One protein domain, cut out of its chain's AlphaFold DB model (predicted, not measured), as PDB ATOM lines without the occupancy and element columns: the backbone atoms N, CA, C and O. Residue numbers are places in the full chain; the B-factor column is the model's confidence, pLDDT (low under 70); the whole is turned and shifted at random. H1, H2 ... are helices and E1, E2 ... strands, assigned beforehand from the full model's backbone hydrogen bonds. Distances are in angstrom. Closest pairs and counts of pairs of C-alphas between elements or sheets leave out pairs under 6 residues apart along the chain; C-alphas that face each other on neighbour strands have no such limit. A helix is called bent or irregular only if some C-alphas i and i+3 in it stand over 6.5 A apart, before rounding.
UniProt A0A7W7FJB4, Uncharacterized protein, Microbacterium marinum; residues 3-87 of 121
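AT A GLANCE: This is residues 3 to 87 of the 121 residues of an uncharacterized protein of Microbacterium marinum (UniProt A0A7W7FJB4). A small hairpin of two strands, E1 and E2, stands at one end of an elongated body whose middle is the helix H3, and H2 lies at the other end. H1 crosses H3 steeply, H4 crosses it at close to a right angle and runs to E1 with its last residues, and a long stretch without a named element, residues 62 to 74, joins H3 to H4. The printed part has 85 residues, with two named strands and then four named helices along the chain, E1 E2 H1 H2 H3 H4; the sheet is antiparallel in the order E1, E2, and the class is mostly helix. The whole is compact, with a radius of gyration of the C-alphas of 12.5 A, and the C-alphas span 37 by 24 by 20 A.

IN THESE COORDINATES: E1 is residues 3 to 5, with C-alpha 3 at (96.458, 8.717, 16.852), and E2 is residues 11 to 13. H3, residues 47 to 61, is 22.2 A long, and is neither bent nor irregular, but only just: C-alphas 51 and 54 are 6.3 A apart. H1, residues 19 to 33, is 21.2 A long and begins at C-alpha 19 (92.407, -5.870, 31.456). H2, residues 37 to 45, is 12.9 A long. H4, residues 75 to 83, is 13.6 A long, ends at C-alpha 83 (89.411, 10.890, 13.106), and is only just irregular, with C-alphas 79 and 82 6.7 A apart.

HOW THE PARTS SIT: E1 and E2 form a hairpin, antiparallel at 151 degrees, with N 4 and O 12 within hydrogen-bond range at 2.9 A and N 12 and O 4 at 3.0 A. Residues 84 to 85 pair with residues 3 to 4 of E1, antiparallel. The closest C-alphas of E1 and H4 are those of Ile 4 and Arg 83, 5.6 A apart; those of E1 and H3 are Ile 4 and Val 55, 7.8 A. H1 touches H3 with residues 21 to 25 alone, closest at the C-alphas of Glu 21 and Ala 57, 6.0 A; they run opposite ways at a steep tilt of 69 degrees, only just short of about perpendicular. H2 and H3 are close but not clearly touching, about perpendicular at 89 degrees, with the C-alphas of Val 43 and Trp 49 closest, 6.5 A. H3 and H4 are close but not clearly touching, about perpendicular at 78 degrees, with the C-alphas of Met 52 and Ile 77 closest, 7.6 A. H1 and H4 are apart. Every O i to N i+4 pair is within hydrogen-bond range in H1, against 4 of 5 in H2, 9 of 11 in H3 and 3 of 5 in H4.

THE WHOLE: The two C-alphas farthest apart, those of Asp 9 and Arg 38, are 38.3 A apart. The printed part has no cut; the link from H3 to H4 is long and the other links are tight. The mean pLDDT of the printed part is 85.7, and residues 86 to 87 are under 70.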
ATOM      1  N   GLN A   3      96.879   7.537  16.094       89.75
ATOM      2  CA  GLN A   3      96.458   8.717  16.852       89.75
ATOM      3  C   GLN A   3      94.986   9.017  16.597       89.75
ATOM      4  O   GLN A   3      94.448   8.675  15.545       89.75
ATOM      5  N   ILE A   4      94.331   9.670  17.554       89.00
ATOM      6  CA  ILE A   4      92.945  10.116  17.429       89.00
ATOM      7  C   ILE A   4      92.821  11.580  17.837       89.00
ATOM      8  O   ILE A   4      93.385  12.014  18.844       89.00
ATOM      9  N   ARG A   5      92.072  12.357  17.049       88.25
ATOM     10  CA  ARG A   5      91.680  13.718  17.433       88.25
ATOM     11  C   ARG A   5      90.398  13.676  18.264       88.25
ATOM     12  O   ARG A   5      89.360  13.224  17.780       88.25
ATOM     13  N   LEU A   6      90.489  14.151  19.501       86.12
ATOM     14  CA  LEU A   6      89.380  14.272  20.442       86.12
ATOM     15  C   LEU A   6      88.425  15.414  20.050       86.12
ATOM     16  O   LEU A   6      88.704  16.212  19.158       86.12
ATOM     17  N   THR A   7      87.280  15.502  20.730       82.56
ATOM     18  CA  THR A   7      86.268  16.555  20.513       82.56
ATOM     19  C   THR A   7      86.726  17.948  20.944       82.56
ATOM     20  O   THR A   7      86.131  18.934  20.523       82.56
ATOM     21  N   ASP A   8      87.762  18.031  21.778       84.62
ATOM     22  CA  ASP A   8      88.403  19.269  22.231       84.62
ATOM     23  C   ASP A   8      89.665  19.614  21.416       84.62
ATOM     24  O   ASP A   8      90.532  20.350  21.883       84.62
ATOM     25  N   ASP A   9      89.776  19.051  20.208       85.38
ATOM     26  CA  ASP A   9      90.876  19.208  19.248       85.38
ATOM     27  C   ASP A   9      92.253  18.696  19.697       85.38
ATOM     28  O   ASP A   9      93.215  18.753  18.922       85.38
ATOM     29  N   ARG A  10      92.374  18.102  20.890       88.56
ATOM     30  CA  ARG A  10      93.614  17.426  21.286       88.56
ATOM     31  C   ARG A  10      93.846  16.192  20.421       88.56
ATOM     32  O   ARG A  10      92.932  15.407  20.172       88.56
ATOM     33  N   VAL A  11      95.090  16.000  19.995       89.81
ATOM     34  CA  VAL A  11      95.537  14.770  19.336       89.81
ATOM     35  C   VAL A  11      96.241  13.919  20.377       89.81
ATOM     36  O   VAL A  11      97.173  14.389  21.030       89.81
ATOM     37  N   VAL A  12      95.764  12.693  20.555       90.31
ATOM     38  CA  VAL A  12      96.298  11.753  21.540       90.31
ATOM     39  C   VAL A  12      96.641  10.430  20.873       90.31
ATOM     40  O   VAL A  12      95.997  10.027  19.899       90.31
ATOM     41  N   ASP A  13      97.652   9.751  21.403       91.31
ATOM     42  CA  ASP A  13      97.998   8.407  20.962       91.31
ATOM     43  C   ASP A  13      96.920   7.422  21.417       91.31
ATOM     44  O   ASP A  13      96.472   7.436  22.568       91.31
ATOM     45  N   VAL A  14      96.504   6.546  20.507       89.44
ATOM     46  CA  VAL A  14      95.596   5.451  20.829       89.44
ATOM     47  C   VAL A  14      96.365   4.431  21.658       89.44
ATOM     48  O   VAL A  14      97.377   3.875  21.222       89.44
ATOM     49  N   VAL A  15      95.875   4.174  22.866       88.69
ATOM     50  CA  VAL A  15      96.565   3.327  23.839       88.69
ATOM     51  C   VAL A  15      96.128   1.870  23.753       88.69
ATOM     52  O   VAL A  15      94.976   1.553  23.452       88.69
ATOM     53  N   LYS A  16      97.037   0.958  24.118       90.44
ATOM     54  CA  LYS A  16      96.678  -0.444  24.354       90.44
ATOM     55  C   LYS A  16      95.747  -0.528  25.582       90.44
ATOM     56  O   LYS A  16      96.119  -0.040  26.658       90.44
ATOM     57  N   PRO A  17      94.561  -1.148  25.446       91.94
ATOM     58  CA  PRO A  17      93.624  -1.312  26.551       91.94
ATOM     59  C   PRO A  17      94.168  -2.318  27.575       91.94
ATOM     60  O   PRO A  17      94.658  -3.392  27.209       91.94
ATOM     61  N   ASN A  18      94.054  -1.986  28.859       93.44
ATOM     62  CA  ASN A  18      94.370  -2.896  29.961       93.44
ATOM     63  C   ASN A  18      93.207  -3.871  30.239       93.44
ATOM     64  O   ASN A  18      92.132  -3.771  29.647       93.44
ATOM     65  N   VAL A  19      93.419  -4.844  31.134       94.12
ATOM     66  CA  VAL A  19      92.407  -5.870  31.456       94.12
ATOM     67  C   VAL A  19      91.108  -5.241  31.971       94.12
ATOM     68  O   VAL A  19      90.033  -5.594  31.493       94.12
ATOM     69  N   SER A  20      91.195  -4.272  32.881       93.19
ATOM     70  CA  SER A  20      90.024  -3.599  33.454       93.19
ATOM     71  C   SER A  20      89.196  -2.866  32.393       93.19
ATOM     72  O   SER A  20      87.971  -2.936  32.408       93.19
ATOM     73  N   GLU A  21      89.849  -2.212  31.431       93.50
ATOM     74  CA  GLU A  21      89.198  -1.511  30.316       93.50
ATOM     75  C   GLU A  21      88.518  -2.483  29.349       93.50
ATOM     76  O   GLU A  21      87.409  -2.214  28.885       93.50
ATOM     77  N   LYS A  22      89.135  -3.643  29.092       92.69
ATOM     78  CA  LYS A  22      88.517  -4.720  28.303       92.69
ATOM     79  C   LYS A  22      87.254  -5.246  28.982       92.69
ATOM     80  O   LYS A  22      86.216  -5.355  28.332       92.69
ATOM     81  N   VAL A  23      87.320  -5.523  30.285       92.31
ATOM     82  CA  VAL A  23      86.166  -5.994  31.069       92.31
ATOM     83  C   VAL A  23      85.059  -4.940  31.097       92.31
ATOM     84  O   VAL A  23      83.888  -5.278  30.913       92.31
ATOM     85  N   LEU A  24      85.409  -3.663  31.267       92.62
ATOM     86  CA  LEU A  24      84.452  -2.558  31.225       92.62
ATOM     87  C   LEU A  24      83.742  -2.484  29.868       92.62
ATOM     88  O   LEU A  24      82.512  -2.450  29.834       92.62
ATOM     89  N   ALA A  25      84.496  -2.506  28.765       91.88
ATOM     90  CA  ALA A  25      83.939  -2.460  27.415       91.88
ATOM     91  C   ALA A  25      82.990  -3.640  27.152       91.88
ATOM     92  O   ALA A  25      81.861  -3.440  26.706       91.88
ATOM     93  N   GLN A  26      83.405  -4.864  27.503       91.56
ATOM     94  CA  GLN A  26      82.571  -6.064  27.369       91.56
ATOM     95  C   GLN A  26      81.298  -5.970  28.214       91.56
ATOM     96  O   GLN A  26      80.218  -6.340  27.757       91.56
ATOM     97  N   THR A  27      81.407  -5.458  29.440       91.06
ATOM     98  CA  THR A  27      80.265  -5.311  30.350       91.06
ATOM     99  C   THR A  27      79.251  -4.306  29.809       91.06
ATOM    100  O   THR A  27      78.058  -4.607  29.790       91.06
ATOM    101  N   GLN A  28      79.707  -3.141  29.336       90.50
ATOM    102  CA  GLN A  28      78.829  -2.138  28.723       90.50
ATOM    103  C   GLN A  28      78.148  -2.689  27.470       90.50
ATOM    104  O   GLN A  28      76.929  -2.604  27.348       90.50
ATOM    105  N   TYR A  29      78.915  -3.336  26.591       90.12
ATOM    106  CA  TYR A  29      78.395  -3.904  25.350       90.12
ATOM    107  C   TYR A  29      77.306  -4.957  25.607       90.12
ATOM    108  O   TYR A  29      76.212  -4.886  25.048       90.12
ATOM    109  N   ARG A  30      77.559  -5.897  26.527       90.38
ATOM    110  CA  ARG A  30      76.583  -6.932  26.907       90.38
ATOM    111  C   ARG A  30      75.331  -6.355  27.548       90.38
ATOM    112  O   ARG A  30      74.236  -6.855  27.298       90.38
ATOM    113  N   ARG A  31      75.481  -5.338  28.400       87.38
ATOM    114  CA  ARG A  31      74.349  -4.701  29.079       87.38
ATOM    115  C   ARG A  31      73.428  -4.003  28.082       87.38
ATOM    116  O   ARG A  31      72.213  -4.160  28.186       87.38
ATOM    117  N   ASP A  32      74.002  -3.264  27.141       86.12
ATOM    118  CA  ASP A  32      73.238  -2.426  26.219       86.12
ATOM    119  C   ASP A  32      72.579  -3.254  25.107       86.12
ATOM    120  O   ASP A  32      71.433  -2.989  24.742       86.12
ATOM    121  N   LEU A  33      73.255  -4.302  24.626       85.31
ATOM    122  CA  LEU A  33      72.795  -5.108  23.487       85.31
ATOM    123  C   LEU A  33      72.226  -6.475  23.869       85.31
ATOM    124  O   LEU A  33      71.759  -7.213  23.005       85.31
ATOM    125  N   LYS A  34      72.233  -6.820  25.164       83.88
ATOM    126  CA  LYS A  34      71.730  -8.099  25.697       83.88
ATOM    127  C   LYS A  34      72.351  -9.323  25.004       83.88
ATOM    128  O   LYS A  34      71.689 -10.346  24.843       83.88
ATOM    129  N   THR A  35      73.617  -9.221  24.602       82.00
ATOM    130  CA  THR A  35      74.326 -10.285  23.883       82.00
ATOM    131  C   THR A  35      74.653 -11.471  24.783       82.00
ATOM    132  O   THR A  35      74.983 -11.329  25.972       82.00
ATOM    133  N   THR A  36      74.578 -12.674  24.210       83.44
ATOM    134  CA  THR A  36      74.978 -13.892  24.916       83.44
ATOM    135  C   THR A  36      76.508 -14.001  24.976       83.44
ATOM    136  O   THR A  36      77.206 -13.387  24.168       83.44
ATOM    137  N   PRO A  37      77.079 -14.801  25.898       82.00
ATOM    138  CA  PRO A  37      78.520 -15.064  25.904       82.00
ATOM    139  C   PRO A  37      79.055 -15.633  24.582       82.00
ATOM    140  O   PRO A  37      80.208 -15.385  24.244       82.00
ATOM    141  N   ARG A  38      78.225 -16.370  23.830       81.19
ATOM    142  CA  ARG A  38      78.594 -16.921  22.523       81.19
ATOM    143  C   ARG A  38      78.714 -15.821  21.473       81.19
ATOM    144  O   ARG A  38      79.749 -15.732  20.830       81.19
ATOM    145  N   ASP A  39      77.716 -14.948  21.373       84.62
ATOM    146  CA  ASP A  39      77.751 -13.819  20.427       84.62
ATOM    147  C   ASP A  39      78.915 -12.870  20.747       84.62
ATOM    148  O   ASP A  39      79.531 -12.286  19.861       84.62
ATOM    149  N   MET A  40      79.262 -12.749  22.032       86.62
ATOM    150  CA  MET A  40      80.414 -11.961  22.463       86.62
ATOM    151  C   MET A  40      81.747 -12.492  21.945       86.62
ATOM    152  O   MET A  40      82.658 -11.693  21.746       86.62
ATOM    153  N   PHE A  41      81.885 -13.800  21.735       86.25
ATOM    154  CA  PHE A  41      83.109 -14.365  21.176       86.25
ATOM    155  C   PHE A  41      83.337 -13.865  19.746       86.25
ATOM    156  O   PHE A  41      84.404 -13.323  19.458       86.25
ATOM    157  N   ASP A  42      82.307 -13.937  18.901       85.44
ATOM    158  CA  ASP A  42      82.359 -13.461  17.514       85.44
ATOM    159  C   ASP A  42      82.622 -11.948  17.456       85.44
ATOM    160  O   ASP A  42      83.456 -11.469  16.687       85.44
ATOM    161  N   VAL A  43      81.976 -11.187  18.346       86.25
ATOM    162  CA  VAL A  43      82.211  -9.746  18.502       86.25
ATOM    163  C   VAL A  43      83.668  -9.458  18.856       86.25
ATOM    164  O   VAL A  43      84.281  -8.611  18.215       86.25
ATOM    165  N   MET A  44      84.253 -10.157  19.833       86.81
ATOM    166  CA  MET A  44      85.637  -9.918  20.265       86.81
ATOM    167  C   MET A  44      86.679 -10.235  19.187       86.81
ATOM    168  O   MET A  44      87.767  -9.660  19.216       86.81
ATOM    169  N   GLN A  45      86.356 -11.132  18.254       85.88
ATOM    170  CA  GLN A  45      87.210 -11.470  17.115       85.88
ATOM    171  C   GLN A  45      87.006 -10.551  15.904       85.88
ATOM    172  O   GLN A  45      87.806 -10.589  14.968       85.88
ATOM    173  N   SER A  46      85.964  -9.713  15.904       87.38
ATOM    174  CA  SER A  46      85.705  -8.781  14.807       87.38
ATOM    175  C   SER A  46      86.797  -7.713  14.681       87.38
ATOM    176  O   SER A  46      87.361  -7.230  15.668       87.38
ATOM    177  N   VAL A  47      87.060  -7.289  13.442       84.12
ATOM    178  CA  VAL A  47      87.987  -6.185  13.144       84.12
ATOM    179  C   VAL A  47      87.509  -4.899  13.821       84.12
ATOM    180  O   VAL A  47      88.306  -4.148  14.382       84.12
ATOM    181  N   GLU A  48      86.198  -4.668  13.826       86.12
ATOM    182  CA  GLU A  48      85.549  -3.552  14.501       86.12
ATOM    183  C   GLU A  48      85.893  -3.510  15.991       86.12
ATOM    184  O   GLU A  48      86.218  -2.439  16.501       86.12
ATOM    185  N   TRP A  49      85.882  -4.648  16.687       89.06
ATOM    186  CA  TRP A  49      86.241  -4.700  18.103       89.06
ATOM    187  C   TRP A  49      87.721  -4.394  18.329       89.06
ATOM    188  O   TRP A  49      88.052  -3.588  19.200       89.06
ATOM    189  N   ILE A  50      88.605  -4.973  17.512       86.56
ATOM    190  CA  ILE A  50      90.057  -4.741  17.577       86.56
ATOM    191  C   ILE A  50      90.388  -3.253  17.405       86.56
ATOM    192  O   ILE A  50      91.281  -2.739  18.079       86.56
ATOM    193  N   VAL A  51      89.648  -2.547  16.546       85.50
ATOM    194  CA  VAL A  51      89.831  -1.112  16.294       85.50
ATOM    195  C   VAL A  51      89.158  -0.247  17.364       85.50
ATOM    196  O   VAL A  51      89.765   0.703  17.859       85.50
ATOM    197  N   MET A  52      87.915  -0.553  17.744       88.81
ATOM    198  CA  MET A  52      87.129   0.314  18.628       88.81
ATOM    199  C   MET A  52      87.491   0.168  20.103       88.81
ATOM    200  O   MET A  52      87.331   1.130  20.854       88.81
ATOM    201  N   LEU A  53      87.996  -0.985  20.538       91.69
ATOM    202  CA  LEU A  53      88.359  -1.200  21.937       91.69
ATOM    203  C   LEU A  53      89.518  -0.284  22.402       91.69
ATOM    204  O   LEU A  53      89.370   0.356  23.446       91.69
ATOM    205  N   PRO A  54      90.636  -0.144  21.659       91.75
ATOM    206  CA  PRO A  54      91.671   0.848  21.964       91.75
ATOM    207  C   PRO A  54      91.154   2.292  21.960       91.75
ATOM    208  O   PRO A  54      91.521   3.081  22.833       91.75
ATOM    209  N   VAL A  55      90.266   2.643  21.024       90.38
ATOM    210  CA  VAL A  55      89.644   3.977  20.963       90.38
ATOM    211  C   VAL A  55      88.816   4.238  22.216       90.38
ATOM    212  O   VAL A  55      89.015   5.250  22.881       90.38
ATOM    213  N   PHE A  56      87.942   3.301  22.585       91.69
ATOM    214  CA  PHE A  56      87.138   3.382  23.801       91.69
ATOM    215  C   PHE A  56      88.013   3.567  25.047       91.69
ATOM    216  O   PHE A  56      87.770   4.480  25.833       91.69
ATOM    217  N   ALA A  57      89.066   2.759  25.208       92.00
ATOM    218  CA  ALA A  57      89.983   2.884  26.340       92.00
ATOM    219  C   ALA A  57      90.689   4.250  26.371       92.00
ATOM    220  O   ALA A  57      90.785   4.877  27.425       92.00
ATOM    221  N   THR A  58      91.125   4.744  25.210       92.06
ATOM    222  CA  THR A  58      91.741   6.072  25.073       92.06
ATOM    223  C   THR A  58      90.776   7.168  25.532       92.06
ATOM    224  O   THR A  58      91.127   7.996  26.371       92.06
ATOM    225  N   LEU A  59      89.528   7.132  25.061       90.06
ATOM    226  CA  LEU A  59      88.486   8.089  25.436       90.06
ATOM    227  C   LEU A  59      88.192   8.056  26.943       90.06
ATOM    228  O   LEU A  59      88.186   9.107  27.585       90.06
ATOM    229  N   GLN A  60      88.050   6.860  27.523       90.56
ATOM    230  CA  GLN A  60      87.828   6.684  28.961       90.56
ATOM    231  C   GLN A  60      88.959   7.300  29.799       90.56
ATOM    232  O   GLN A  60      88.686   8.029  30.753       90.56
ATOM    233  N   ARG A  61      90.229   7.091  29.419       90.81
ATOM    234  CA  ARG A  61      91.382   7.687  30.125       90.81
ATOM    235  C   ARG A  61      91.414   9.209  30.051       90.81
ATOM    236  O   ARG A  61      91.877   9.853  30.988       90.81
ATOM    237  N   HIS A  62      90.916   9.786  28.962       89.75
ATOM    238  CA  HIS A  62      90.843  11.235  28.784       89.75
ATOM    239  C   HIS A  62      89.552  11.860  29.331       89.75
ATOM    240  O   HIS A  62      89.329  13.056  29.138       89.75
ATOM    241  N   GLY A  63      88.726  11.088  30.049       85.81
ATOM    242  CA  GLY A  63      87.486  11.571  30.662       85.81
ATOM    243  C   GLY A  63      86.346  11.776  29.665       85.81
ATOM    244  O   GLY A  63      85.311  12.342  30.017       85.81
ATOM    245  N   CYS A  64      86.501  11.304  28.428       80.06
ATOM    246  CA  CYS A  64      85.420  11.229  27.461       80.06
ATOM    247  C   CYS A  64      84.577  10.003  27.837       80.06
ATOM    248  O   CYS A  64      84.908   8.880  27.460       80.06
ATOM    249  N   GLY A  65      83.532  10.210  28.647       73.31
ATOM    250  CA  GLY A  65      82.624   9.177  29.170       73.31
ATOM    251  C   GLY A  65      81.737   8.519  28.106       73.31
ATOM    252  O   GLY A  65      80.523   8.437  28.264       73.31
ATOM    253  N   GLU A  66      82.338   8.078  27.008       79.38
ATOM    254  CA  GLU A  66      81.684   7.421  25.887       79.38
ATOM    255  C   GLU A  66      81.356   5.975  26.239       79.38
ATOM    256  O   GLU A  66      82.196   5.254  26.778       79.38
ATOM    257  N   ARG A  67      80.140   5.539  25.902       85.31
ATOM    258  CA  ARG A  67      79.763   4.121  25.975       85.31
ATOM    259  C   ARG A  67      80.329   3.353  24.781       85.31
ATOM    260  O   ARG A  67      80.443   3.930  23.694       85.31
ATOM    261  N   MET A  68      80.581   2.055  24.939       88.75
ATOM    262  CA  MET A  68      80.973   1.190  23.817       88.75
ATOM    263  C   MET A  68      79.933   1.272  22.668       88.75
ATOM    264  O   MET A  68      78.730   1.272  22.945       88.75
ATOM    265  N   PRO A  69      80.345   1.424  21.394       84.31
ATOM    266  CA  PRO A  69      79.420   1.435  20.261       84.31
ATOM    267  C   PRO A  69      78.848   0.052  19.957       84.31
ATOM    268  O   PRO A  69      79.522  -0.957  20.164       84.31
ATOM    269  N   ASP A  70      77.622   0.019  19.428       85.06
ATOM    270  CA  ASP A  70      77.073  -1.184  18.796       85.06
ATOM    271  C   ASP A  70      77.810  -1.459  17.479       85.06
ATOM    272  O   ASP A  70      77.717  -0.701  16.512       85.06
ATOM    273  N   LEU A  71      78.570  -2.553  17.438       82.75
ATOM    274  CA  LEU A  71      79.416  -2.871  16.291       82.75
ATOM    275  C   LEU A  71      78.622  -3.276  15.044       82.75
ATOM    276  O   LEU A  71      79.186  -3.288  13.953       82.75
ATOM    277  N   MET A  72      77.323  -3.549  15.189       74.25
ATOM    278  CA  MET A  72      76.452  -3.989  14.099       74.25
ATOM    279  C   MET A  72      75.652  -2.853  13.448       74.25
ATOM    280  O   MET A  72      75.022  -3.078  12.414       74.25
ATOM    281  N   GLY A  73      75.651  -1.644  14.017       71.31
ATOM    282  CA  GLY A  73      74.797  -0.565  13.505       71.31
ATOM    283  C   GLY A  73      74.962   0.812  14.144       71.31
ATOM    284  O   GLY A  73      74.110   1.669  13.931       71.31
ATOM    285  N   ASP A  74      76.008   1.048  14.938       77.81
ATOM    286  CA  ASP A  74      76.225   2.351  15.568       77.81
ATOM    287  C   ASP A  74      76.980   3.316  14.649       77.81
ATOM    288  O   ASP A  74      78.168   3.142  14.352       77.81
ATOM    289  N   ASP A  75      76.312   4.409  14.280       76.31
ATOM    290  CA  ASP A  75      76.887   5.490  13.477       76.31
ATOM    291  C   ASP A  75      78.141   6.124  14.119       76.31
ATOM    292  O   ASP A  75      78.968   6.725  13.422       76.31
ATOM    293  N   ARG A  76      78.358   5.960  15.437       75.06
ATOM    294  CA  ARG A  76      79.568   6.451  16.127       75.06
ATOM    295  C   ARG A  76      80.850   5.793  15.623       75.06
ATOM    296  O   ARG A  76      81.919   6.397  15.713       75.06
ATOM    297  N   ILE A  77      80.773   4.598  15.043       79.25
ATOM    298  CA  ILE A  77      81.931   3.958  14.403       79.25
ATOM    299  C   ILE A  77      82.356   4.772  13.176       79.25
ATOM    300  O   ILE A  77      83.542   5.064  13.000       79.25
ATOM    301  N   GLY A  78      81.385   5.213  12.371       79.06
ATOM    302  CA  GLY A  78      81.609   6.113  11.238       79.06
ATOM    303  C   GLY A  78      82.108   7.498  11.658       79.06
ATOM    304  O   GLY A  78      82.867   8.121  10.923       79.06
ATOM    305  N   TYR A  79      81.754   7.960  12.859       82.56
ATOM    306  CA  TYR A  79      82.263   9.214  13.419       82.56
ATOM    307  C   TYR A  79      83.757   9.144  13.784       82.56
ATOM    308  O   TYR A  79      84.507  10.085  13.496       82.56
ATOM    309  N   TRP A  80      84.204   8.051  14.410       80.31
ATOM    310  CA  TRP A  80      85.584   7.926  14.896       80.31
ATOM    311  C   TRP A  80      86.569   7.427  13.836       80.31
ATOM    312  O   TRP A  80      87.724   7.853  13.854       80.31
ATOM    313  N   ARG A  81      86.133   6.601  12.873       79.56
ATOM    314  CA  ARG A  81      87.006   6.084  11.799       79.56
ATOM    315  C   ARG A  81      87.795   7.179  11.053       79.56
ATOM    316  O   ARG A  81      89.011   7.047  10.987       79.56
ATOM    317  N   PRO A  82      87.189   8.280  10.567       80.50
ATOM    318  CA  PRO A  82      87.915   9.351   9.874       80.50
ATOM    319  C   PRO A  82      88.806  10.214  10.781       80.50
ATOM    320  O   PRO A  82      89.611  10.991  10.279       80.50
ATOM    321  N   ARG A  83      88.631  10.132  12.107       83.75
ATOM    322  CA  ARG A  83      89.411  10.890  13.106       83.75
ATOM    323  C   ARG A  83      90.651  10.145  13.581       83.75
ATOM    324  O   ARG A  83      91.472  10.739  14.278       83.75
ATOM    325  N   MET A  84      90.758   8.864  13.237       82.19
ATOM    326  CA  MET A  84      91.951   8.075  13.476       82.19
ATOM    327  C   MET A  84      92.938   8.291  12.337       82.19
ATOM    328  O   MET A  84      92.607   8.101  11.167       82.19
ATOM    329  N   THR A  85      94.164   8.649  12.682       78.75
ATOM    330  CA  THR A  85      95.284   8.678  11.749       78.75
ATOM    331  C   THR A  85      96.207   7.515  12.070       78.75
ATOM    332  O   THR A  85      96.554   7.278  13.231       78.75
ATOM    333  N   ALA A  86      96.612   6.763  11.045       67.88
ATOM    334  CA  ALA A  86      97.742   5.858  11.190       67.88
ATOM    335  C   ALA A  86      98.955   6.732  11.529       67.88
ATOM    336  O   ALA A  86      99.350   7.571  10.725       67.88
ATOM    337  N   GLY A  87      99.470   6.627  12.753       56.66
ATOM    338  CA  GLY A  87     100.719   7.294  13.094       56.66
ATOM    339  C   GLY A  87     101.872   6.583  12.394       56.66
ATOM    340  O   GLY A  87     101.800   5.371  12.198       56.66
TER     341      GLY A  87